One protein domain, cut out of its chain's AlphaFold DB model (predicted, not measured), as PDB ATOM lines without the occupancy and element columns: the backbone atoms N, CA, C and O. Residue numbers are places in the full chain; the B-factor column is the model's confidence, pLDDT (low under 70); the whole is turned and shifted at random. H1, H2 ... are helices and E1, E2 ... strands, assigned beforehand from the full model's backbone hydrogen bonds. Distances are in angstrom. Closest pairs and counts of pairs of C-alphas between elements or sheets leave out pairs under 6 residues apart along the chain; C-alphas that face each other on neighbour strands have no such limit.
ATOM      1  N   TYR A  12     -25.759  24.807  29.585       84.44
ATOM      2  CA  TYR A  12     -25.754  26.264  29.669       84.44
ATOM      3  C   TYR A  12     -25.532  26.737  31.103       84.44
ATOM      4  O   TYR A  12     -26.190  26.269  32.025       84.44
ATOM      5  N   LEU A  13     -24.648  27.701  31.305       84.88
ATOM      6  CA  LEU A  13     -24.431  28.353  32.596       84.88
ATOM      7  C   LEU A  13     -24.744  29.839  32.460       84.88
ATOM      8  O   LEU A  13     -24.552  30.424  31.391       84.88
ATOM      9  N   ILE A  14     -25.223  30.454  33.535       86.00
ATOM     10  CA  ILE A  14     -25.353  31.906  33.631       86.00
ATOM     11  C   ILE A  14     -24.366  32.431  34.669       86.00
ATOM     12  O   ILE A  14     -24.261  31.910  35.775       86.00
ATOM     13  N   LEU A  15     -23.624  33.458  34.268       86.06
ATOM     14  CA  LEU A  15     -22.693  34.185  35.116       86.06
ATOM     15  C   LEU A  15     -23.400  35.424  35.673       86.06
ATOM     16  O   LEU A  15     -23.948  36.226  34.906       86.06
ATOM     17  N   ARG A  16     -23.366  35.592  36.995       85.56
ATOM     18  CA  ARG A  16     -23.822  36.800  37.702       85.56
ATOM     19  C   ARG A  16     -22.746  37.266  38.674       85.56
ATOM     20  O   ARG A  16     -21.928  36.462  39.109       85.56
ATOM     21  N   THR A  17     -22.733  38.546  39.024       84.25
ATOM     22  CA  THR A  17     -21.944  38.997  40.175       84.25
ATOM     23  C   THR A  17     -22.639  38.568  41.469       84.25
ATOM     24  O   THR A  17     -23.862  38.406  41.505       84.25
ATOM     25  N   ALA A  18     -21.869  38.373  42.538       84.44
ATOM     26  CA  ALA A  18     -22.414  37.958  43.832       84.44
ATOM     27  C   ALA A  18     -23.313  39.028  44.485       84.44
ATOM     28  O   ALA A  18     -24.217  38.698  45.243       84.44
ATOM     29  N   ASP A  19     -23.085  40.303  44.165       83.12
ATOM     30  CA  ASP A  19     -23.847  41.459  44.655       83.12
ATOM     31  C   ASP A  19     -25.053  41.823  43.763       83.12
ATOM     32  O   ASP A  19     -25.784  42.767  44.058       83.12
ATOM     33  N   GLY A  20     -25.268  41.099  42.657       79.19
ATOM     34  CA  GLY A  20     -26.341  41.362  41.695       79.19
ATOM     35  C   GLY A  20     -26.112  42.571  40.778       79.19
ATOM     36  O   GLY A  20     -26.983  42.882  39.959       79.19
ATOM     37  N   SER A  21     -24.962  43.241  40.880       80.12
ATOM     38  CA  SER A  21     -24.570  44.310  39.964       80.12
ATOM     39  C   SER A  21     -24.352  43.805  38.519       80.12
ATOM     40  O   SER A  21     -24.182  42.610  38.254       80.12
ATOM     41  N   PRO A  22     -24.410  44.691  37.509       77.75
ATOM     42  CA  PRO A  22     -24.080  44.307  36.143       77.75
ATOM     43  C   PRO A  22     -22.636  43.809  36.044       77.75
ATOM     44  O   PRO A  22     -21.721  44.410  36.606       77.75
ATOM     45  N   LEU A  23     -22.418  42.749  35.261       73.56
ATOM     46  CA  LEU A  23     -21.063  42.297  34.964       73.56
ATOM     47  C   LEU A  23     -20.257  43.439  34.314       73.56
ATOM     48  O   LEU A  23     -20.781  44.114  33.422       73.56
ATOM     49  N   PRO A  24     -18.992  43.640  34.713       69.75
ATOM     50  CA  PRO A  24     -18.154  44.697  34.163       69.75
ATOM     51  C   PRO A  24     -17.962  44.518  32.649       69.75
ATOM     52  O   PRO A  24     -17.466  43.493  32.187       69.75
ATOM     53  N   THR A  25     -18.320  45.537  31.866       61.81
ATOM     54  CA  THR A  25     -18.340  45.520  30.389       61.81
ATOM     55  C   THR A  25     -16.954  45.664  29.739       61.81
ATOM     56  O   THR A  25     -16.835  46.187  28.633       61.81
ATOM     57  N   ASN A  26     -15.882  45.268  30.424       59.12
ATOM     58  CA  ASN A  26     -14.520  45.458  29.929       59.12
ATOM     59  C   ASN A  26     -14.006  44.171  29.240       59.12
ATOM     60  O   ASN A  26     -13.940  43.140  29.914       59.12
ATOM     61  N   PRO A  27     -13.582  44.228  27.957       52.66
ATOM     62  CA  PRO A  27     -13.024  43.091  27.204       52.66
ATOM     63  C   PRO A  27     -11.767  42.447  27.813       52.66
ATOM     64  O   PRO A  27     -11.414  41.321  27.471       52.66
ATOM     65  N   TRP A  28     -11.069  43.159  28.703       50.97
ATOM     66  CA  TRP A  28      -9.913  42.644  29.449       50.97
ATOM     67  C   TRP A  28     -10.299  41.983  30.780       50.97
ATOM     68  O   TRP A  28      -9.481  41.300  31.388       50.97
ATOM     69  N   ILE A  29     -11.537  42.189  31.245       54.34
ATOM     70  CA  ILE A  29     -12.072  41.638  32.501       54.34
ATOM     71  C   ILE A  29     -12.921  40.399  32.211       54.34
ATOM     72  O   ILE A  29     -12.759  39.356  32.841       54.34
ATOM     73  N   LEU A  30     -13.800  40.513  31.220       53.09
ATOM     74  CA  LEU A  30     -14.433  39.394  30.546       53.09
ATOM     75  C   LEU A  30     -13.697  39.258  29.220       53.09
ATOM     76  O   LEU A  30     -13.860  40.126  28.367       53.09
ATOM     77  N   SER A  31     -12.891  38.206  29.027       52.03
ATOM     78  CA  SER A  31     -12.363  37.939  27.678       52.03
ATOM     79  C   SER A  31     -13.529  37.914  26.679       52.03
ATOM     80  O   SER A  31     -14.650  37.590  27.069       52.03
ATOM     81  N   GLU A  32     -13.311  38.208  25.392       48.94
ATOM     82  CA  GLU A  32     -14.380  38.115  24.369       48.94
ATOM     83  C   GLU A  32     -15.106  36.745  24.376       48.94
ATOM     84  O   GLU A  32     -16.249  36.609  23.934       48.94
ATOM     85  N   THR A  33     -14.455  35.731  24.948       47.16
ATOM     86  CA  THR A  33     -14.958  34.391  25.257       47.16
ATOM     87  C   THR A  33     -15.940  34.310  26.443       47.16
ATOM     88  O   THR A  33     -16.857  33.485  26.418       47.16
ATOM     89  N   VAL A  34     -15.823  35.155  27.476       54.25
ATOM     90  CA  VAL A  34     -16.689  35.138  28.673       54.25
ATOM     91  C   VAL A  34     -17.970  35.952  28.441       54.25
ATOM     92  O   VAL A  34     -18.160  37.069  28.909       54.25
ATOM     93  N   LYS A  35     -18.903  35.352  27.707       63.31
ATOM     94  CA  LYS A  35     -20.306  35.777  27.615       63.31
ATOM     95  C   LYS A  35     -21.044  35.585  28.951       63.31
ATOM     96  O   LYS A  35     -20.754  34.657  29.703       63.31
ATOM     97  N   ARG A  36     -22.088  36.390  29.198       75.69
ATOM     98  CA  ARG A  36     -23.007  36.226  30.351       75.69
ATOM     99  C   ARG A  36     -23.636  34.830  30.420       75.69
ATOM    100  O   ARG A  36     -23.896  34.320  31.502       75.69
ATOM    101  N   ILE A  37     -23.915  34.241  29.259       77.38
ATOM    102  CA  ILE A  37     -24.360  32.854  29.132       77.38
ATOM    103  C   ILE A  37     -23.202  32.069  28.530       77.38
ATOM    104  O   ILE A  37     -22.767  32.382  27.420       77.38
ATOM    105  N   GLN A  38     -22.729  31.068  29.258       81.38
ATOM    106  CA  GLN A  38     -21.714  30.130  28.798       81.38
ATOM    107  C   GLN A  38     -22.395  28.877  28.258       81.38
ATOM    108  O   GLN A  38     -23.301  28.342  28.890       81.38
ATOM    109  N   GLU A  39     -21.965  28.419  27.088       82.69
ATOM    110  CA  GLU A  39     -22.397  27.155  26.493       82.69
ATOM    111  C   GLU A  39     -21.194  26.214  26.463       82.69
ATOM    112  O   GLU A  39     -20.127  26.587  25.977       82.69
ATOM    113  N   THR A  40     -21.361  24.989  26.952       81.62
ATOM    114  CA  THR A  40     -20.338  23.944  26.857       81.62
ATOM    115  C   THR A  40     -20.974  22.594  26.569       81.62
ATOM    116  O   THR A  40     -22.083  22.304  27.008       81.62
ATOM    117  N   ARG A  41     -20.268  21.738  25.833       83.19
ATOM    118  CA  ARG A  41     -20.663  20.333  25.627       83.19
ATOM    119  C   ARG A  41     -19.931  19.372  26.563       83.19
ATOM    120  O   ARG A  41     -20.398  18.256  26.781       83.19
ATOM    121  N   SER A  42     -18.816  19.820  27.143       83.56
ATOM    122  CA  SER A  42     -17.998  19.048  28.077       83.56
ATOM    123  C   SER A  42     -18.570  19.143  29.486       83.56
ATOM    124  O   SER A  42     -18.746  20.240  30.022       83.56
ATOM    125  N   GLU A  43     -18.828  17.985  30.088       83.31
ATOM    126  CA  GLU A  43     -19.266  17.882  31.480       83.31
ATOM    127  C   GLU A  43     -18.195  18.380  32.446       83.31
ATOM    128  O   GLU A  43     -18.492  19.172  33.331       83.31
ATOM    129  N   HIS A  44     -16.935  18.025  32.195       85.00
ATOM    130  CA  HIS A  44     -15.806  18.491  32.993       85.00
ATOM    131  C   HIS A  44     -15.686  20.024  32.982       85.00
ATOM    132  O   HIS A  44     -15.493  20.661  34.013       85.00
ATOM    133  N   THR A  45     -15.851  20.651  31.815       84.69
ATOM    134  CA  THR A  45     -15.844  22.118  31.724       84.69
ATOM    135  C   THR A  45     -17.056  22.723  32.431       84.69
ATOM    136  O   THR A  45     -16.928  23.771  33.055       84.69
ATOM    137  N   TYR A  46     -18.221  22.075  32.353       85.25
ATOM    138  CA  TYR A  46     -19.430  22.532  33.035       85.25
ATOM    139  C   TYR A  46     -19.244  22.567  34.557       85.25
ATOM    140  O   TYR A  46     -19.500  23.603  35.163       85.25
ATOM    141  N   THR A  47     -18.721  21.493  35.155       85.56
ATOM    142  CA  THR A  47     -18.469  21.422  36.602       85.56
ATOM    143  C   THR A  47     -17.385  22.404  37.042       85.56
ATOM    144  O   THR A  47     -17.562  23.114  38.027       85.56
ATOM    145  N   ASN A  48     -16.292  22.525  36.281       85.88
ATOM    146  CA  ASN A  48     -15.204  23.450  36.622       85.88
ATOM    147  C   ASN A  48     -15.643  24.919  36.556       85.88
ATOM    148  O   ASN A  48     -15.190  25.746  37.342       85.88
ATOM    149  N   LEU A  49     -16.530  25.273  35.620       85.56
ATOM    150  CA  LEU A  49     -17.050  26.636  35.542       85.56
ATOM    151  C   LEU A  49     -17.927  26.978  36.754       85.56
ATOM    152  O   LEU A  49     -17.899  28.122  37.197       85.56
ATOM    153  N   GLN A  50     -18.649  26.010  37.327       86.38
ATOM    154  CA  GLN A  50     -19.455  26.223  38.538       86.38
ATOM    155  C   GLN A  50     -18.605  26.512  39.782       86.38
ATOM    156  O   GLN A  50     -19.081  27.172  40.702       86.38
ATOM    157  N   THR A  51     -17.338  26.081  39.812       87.00
ATOM    158  CA  THR A  51     -16.421  26.382  40.926       87.00
ATOM    159  C   THR A  51     -15.795  27.778  40.840       87.00
ATOM    160  O   THR A  51     -15.081  28.195  41.750       87.00
ATOM    161  N   VAL A  52     -16.026  28.521  39.751       84.62
ATOM    162  CA  VAL A  52     -15.463  29.865  39.571       84.62
ATOM    163  C   VAL A  52     -16.207  30.862  40.458       84.62
ATOM    164  O   VAL A  52     -17.362  31.193  40.204       84.62
ATOM    165  N   MET A  53     -15.512  31.385  41.471       84.81
ATOM    166  CA  MET A  53     -16.072  32.364  42.415       84.81
ATOM    167  C   MET A  53     -15.586  33.796  42.184       84.81
ATOM    168  O   MET A  53     -16.172  34.741  42.711       84.81
ATOM    169  N   LYS A  54     -14.486  33.987  41.449       84.19
ATOM    170  CA  LYS A  54     -13.892  35.306  41.204       84.19
ATOM    171  C   LYS A  54     -13.370  35.418  39.780       84.19
ATOM    172  O   LYS A  54     -12.806  34.467  39.245       84.19
ATOM    173  N   LEU A  55     -13.540  36.598  39.193       79.38
ATOM    174  CA  LEU A  55     -12.889  36.977  37.939       79.38
ATOM    175  C   LEU A  55     -11.470  37.505  38.203       79.38
ATOM    176  O   LEU A  55     -11.097  37.782  39.343       79.38
ATOM    177  N   LEU A  56     -10.695  37.701  37.133       74.62
ATOM    178  CA  LEU A  56      -9.305  38.182  37.187       74.62
ATOM    179  C   LEU A  56      -9.133  39.525  37.924       74.62
ATOM    180  O   LEU A  56      -8.061  39.804  38.448       74.62
ATOM    181  N   ASN A  57     -10.178  40.350  37.993       72.56
ATOM    182  CA  ASN A  57     -10.182  41.641  38.686       72.56
ATOM    183  C   ASN A  57     -10.735  41.566  40.123       72.56
ATOM    184  O   ASN A  57     -11.175  42.581  40.658       72.56
ATOM    185  N   ASN A  58     -10.769  40.376  40.727       79.44
ATOM    186  CA  ASN A  58     -11.324  40.116  42.059       79.44
ATOM    187  C   ASN A  58     -12.832  40.378  42.214       79.44
ATOM    188  O   ASN A  58     -13.331  40.353  43.340       79.44
ATOM    189  N   VAL A  59     -13.583  40.569  41.122       82.00
ATOM    190  CA  VAL A  59     -15.049  40.629  41.197       82.00
ATOM    191  C   VAL A  59     -15.584  39.254  41.570       82.00
ATOM    192  O   VAL A  59     -15.332  38.273  40.866       82.00
ATOM    193  N   ALA A  60     -16.323  39.196  42.675       85.94
ATOM    194  CA  ALA A  60     -17.012  37.996  43.115       85.94
ATOM    195  C   ALA A  60     -18.171  37.676  42.165       85.94
ATOM    196  O   ALA A  60     -19.015  38.527  41.873       85.94
ATOM    197  N   VAL A  61     -18.210  36.437  41.692       87.50
ATOM    198  CA  VAL A  61     -19.206  35.942  40.747       87.50
ATOM    199  C   VAL A  61     -19.808  34.632  41.218       87.50
ATOM    200  O   VAL A  61     -19.209  33.887  41.989       87.50
ATOM    201  N   VAL A  62     -21.006  34.363  40.718       87.38
ATOM    202  CA  VAL A  62     -21.735  33.114  40.887       87.38
ATOM    203  C   VAL A  62     -22.012  32.557  39.496       87.38
ATOM    204  O   VAL A  62     -22.551  33.255  38.629       87.38
ATOM    205  N   VAL A  63     -21.619  31.302  39.285       87.06
ATOM    206  CA  VAL A  63     -21.869  30.554  38.054       87.06
ATOM    207  C   VAL A  63     -22.860  29.443  38.358       87.06
ATOM    208  O   VAL A  63     -22.544  28.491  39.065       87.06
ATOM    209  N   GLU A  64     -24.065  29.554  37.811       86.75
ATOM    210  CA  GLU A  64     -25.166  28.629  38.089       86.75
ATOM    211  C   GLU A  64     -25.709  27.995  36.793       86.75
ATOM    212  O   GLU A  64     -25.586  28.588  35.709       86.75
ATOM    213  N   PRO A  65     -26.320  26.794  36.863       84.62
ATOM    214  CA  PRO A  65     -27.074  26.222  35.750       84.62
ATOM    215  C   PRO A  65     -28.076  27.232  35.189       84.62
ATOM    216  O   PRO A  65     -28.837  27.845  35.937       84.62
ATOM    217  N   HIS A  66     -28.122  27.399  33.867       83.25
ATOM    218  CA  HIS A  66     -29.068  28.342  33.286       83.25
ATOM    219  C   HIS A  66     -30.512  27.863  33.539       83.25
ATOM    220  O   HIS A  66     -30.890  26.796  33.038       83.25
TER     221      HIS A  66
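Overview. This is residues 12 to 66 of the 267 residues of an uncharacterized protein of Anopheles merus (UniProt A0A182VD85). A small antiparallel sheet of three strands has one short helix, H1, over one face, with no named element over the other, and a long loop, residues 18 to 36, joins E1 to E2. The printed part has 55 residues, with one named helix and three named strands in the order E1, E2, H1, E3 along the chain; across the sheet the order is E2, E1, E3. The class is mixed, helices and strands, with 23 residues, under half, in named elements. The whole is compact and rounded, with a radius of gyration of the C-alphas of 10.7 A and spans of 27 by 22 by 17 A.

Arrangement. E1, residues 12 to 17, is the inner strand. E2, residues 37 to 40, is an edge strand antiparallel to E1 at 142 degrees, and the two form a hairpin; N 13 and O 38 are within hydrogen-bond range at 2.8 A. H1, residues 43 to 50, is on the sheet at a height of 8.8 A over the sheet, over E1, and runs along the strands, at 10 degrees to E1 on the local plane. In H1 every O i to N i+4 pair is within hydrogen-bond range. E3, residues 61 to 65, is the other edge strand, antiparallel to E1 at 155 degrees, with N 62 and O 16 within hydrogen-bond range at 2.8 A. The closest C-alphas of H1 and E3, those of Gln 50 and Val 63, are 5.0 A apart. E2, H1 and E3 form a split strand-helix-strand unit, two strands running the same way with E1 between them, and its crossover is right-handed.

Along the chain. E1 begins at C-alpha 12 (-25.754, 26.264, 29.669) and is 16.9 A long from first to last C-alpha. E2 measures 10.0 A, H1 10.9 A and E3 13.5 A, ending at C-alpha 65 (-27.074, 26.222, 35.750).

Size, cuts and confidence. The two C-alphas farthest apart, those of Ser 21 and Ser 42, are 28.7 A apart. The printed part has no cut. The link from E1 to E2 is long, and its residues 24 to 35 have pLDDT under 70.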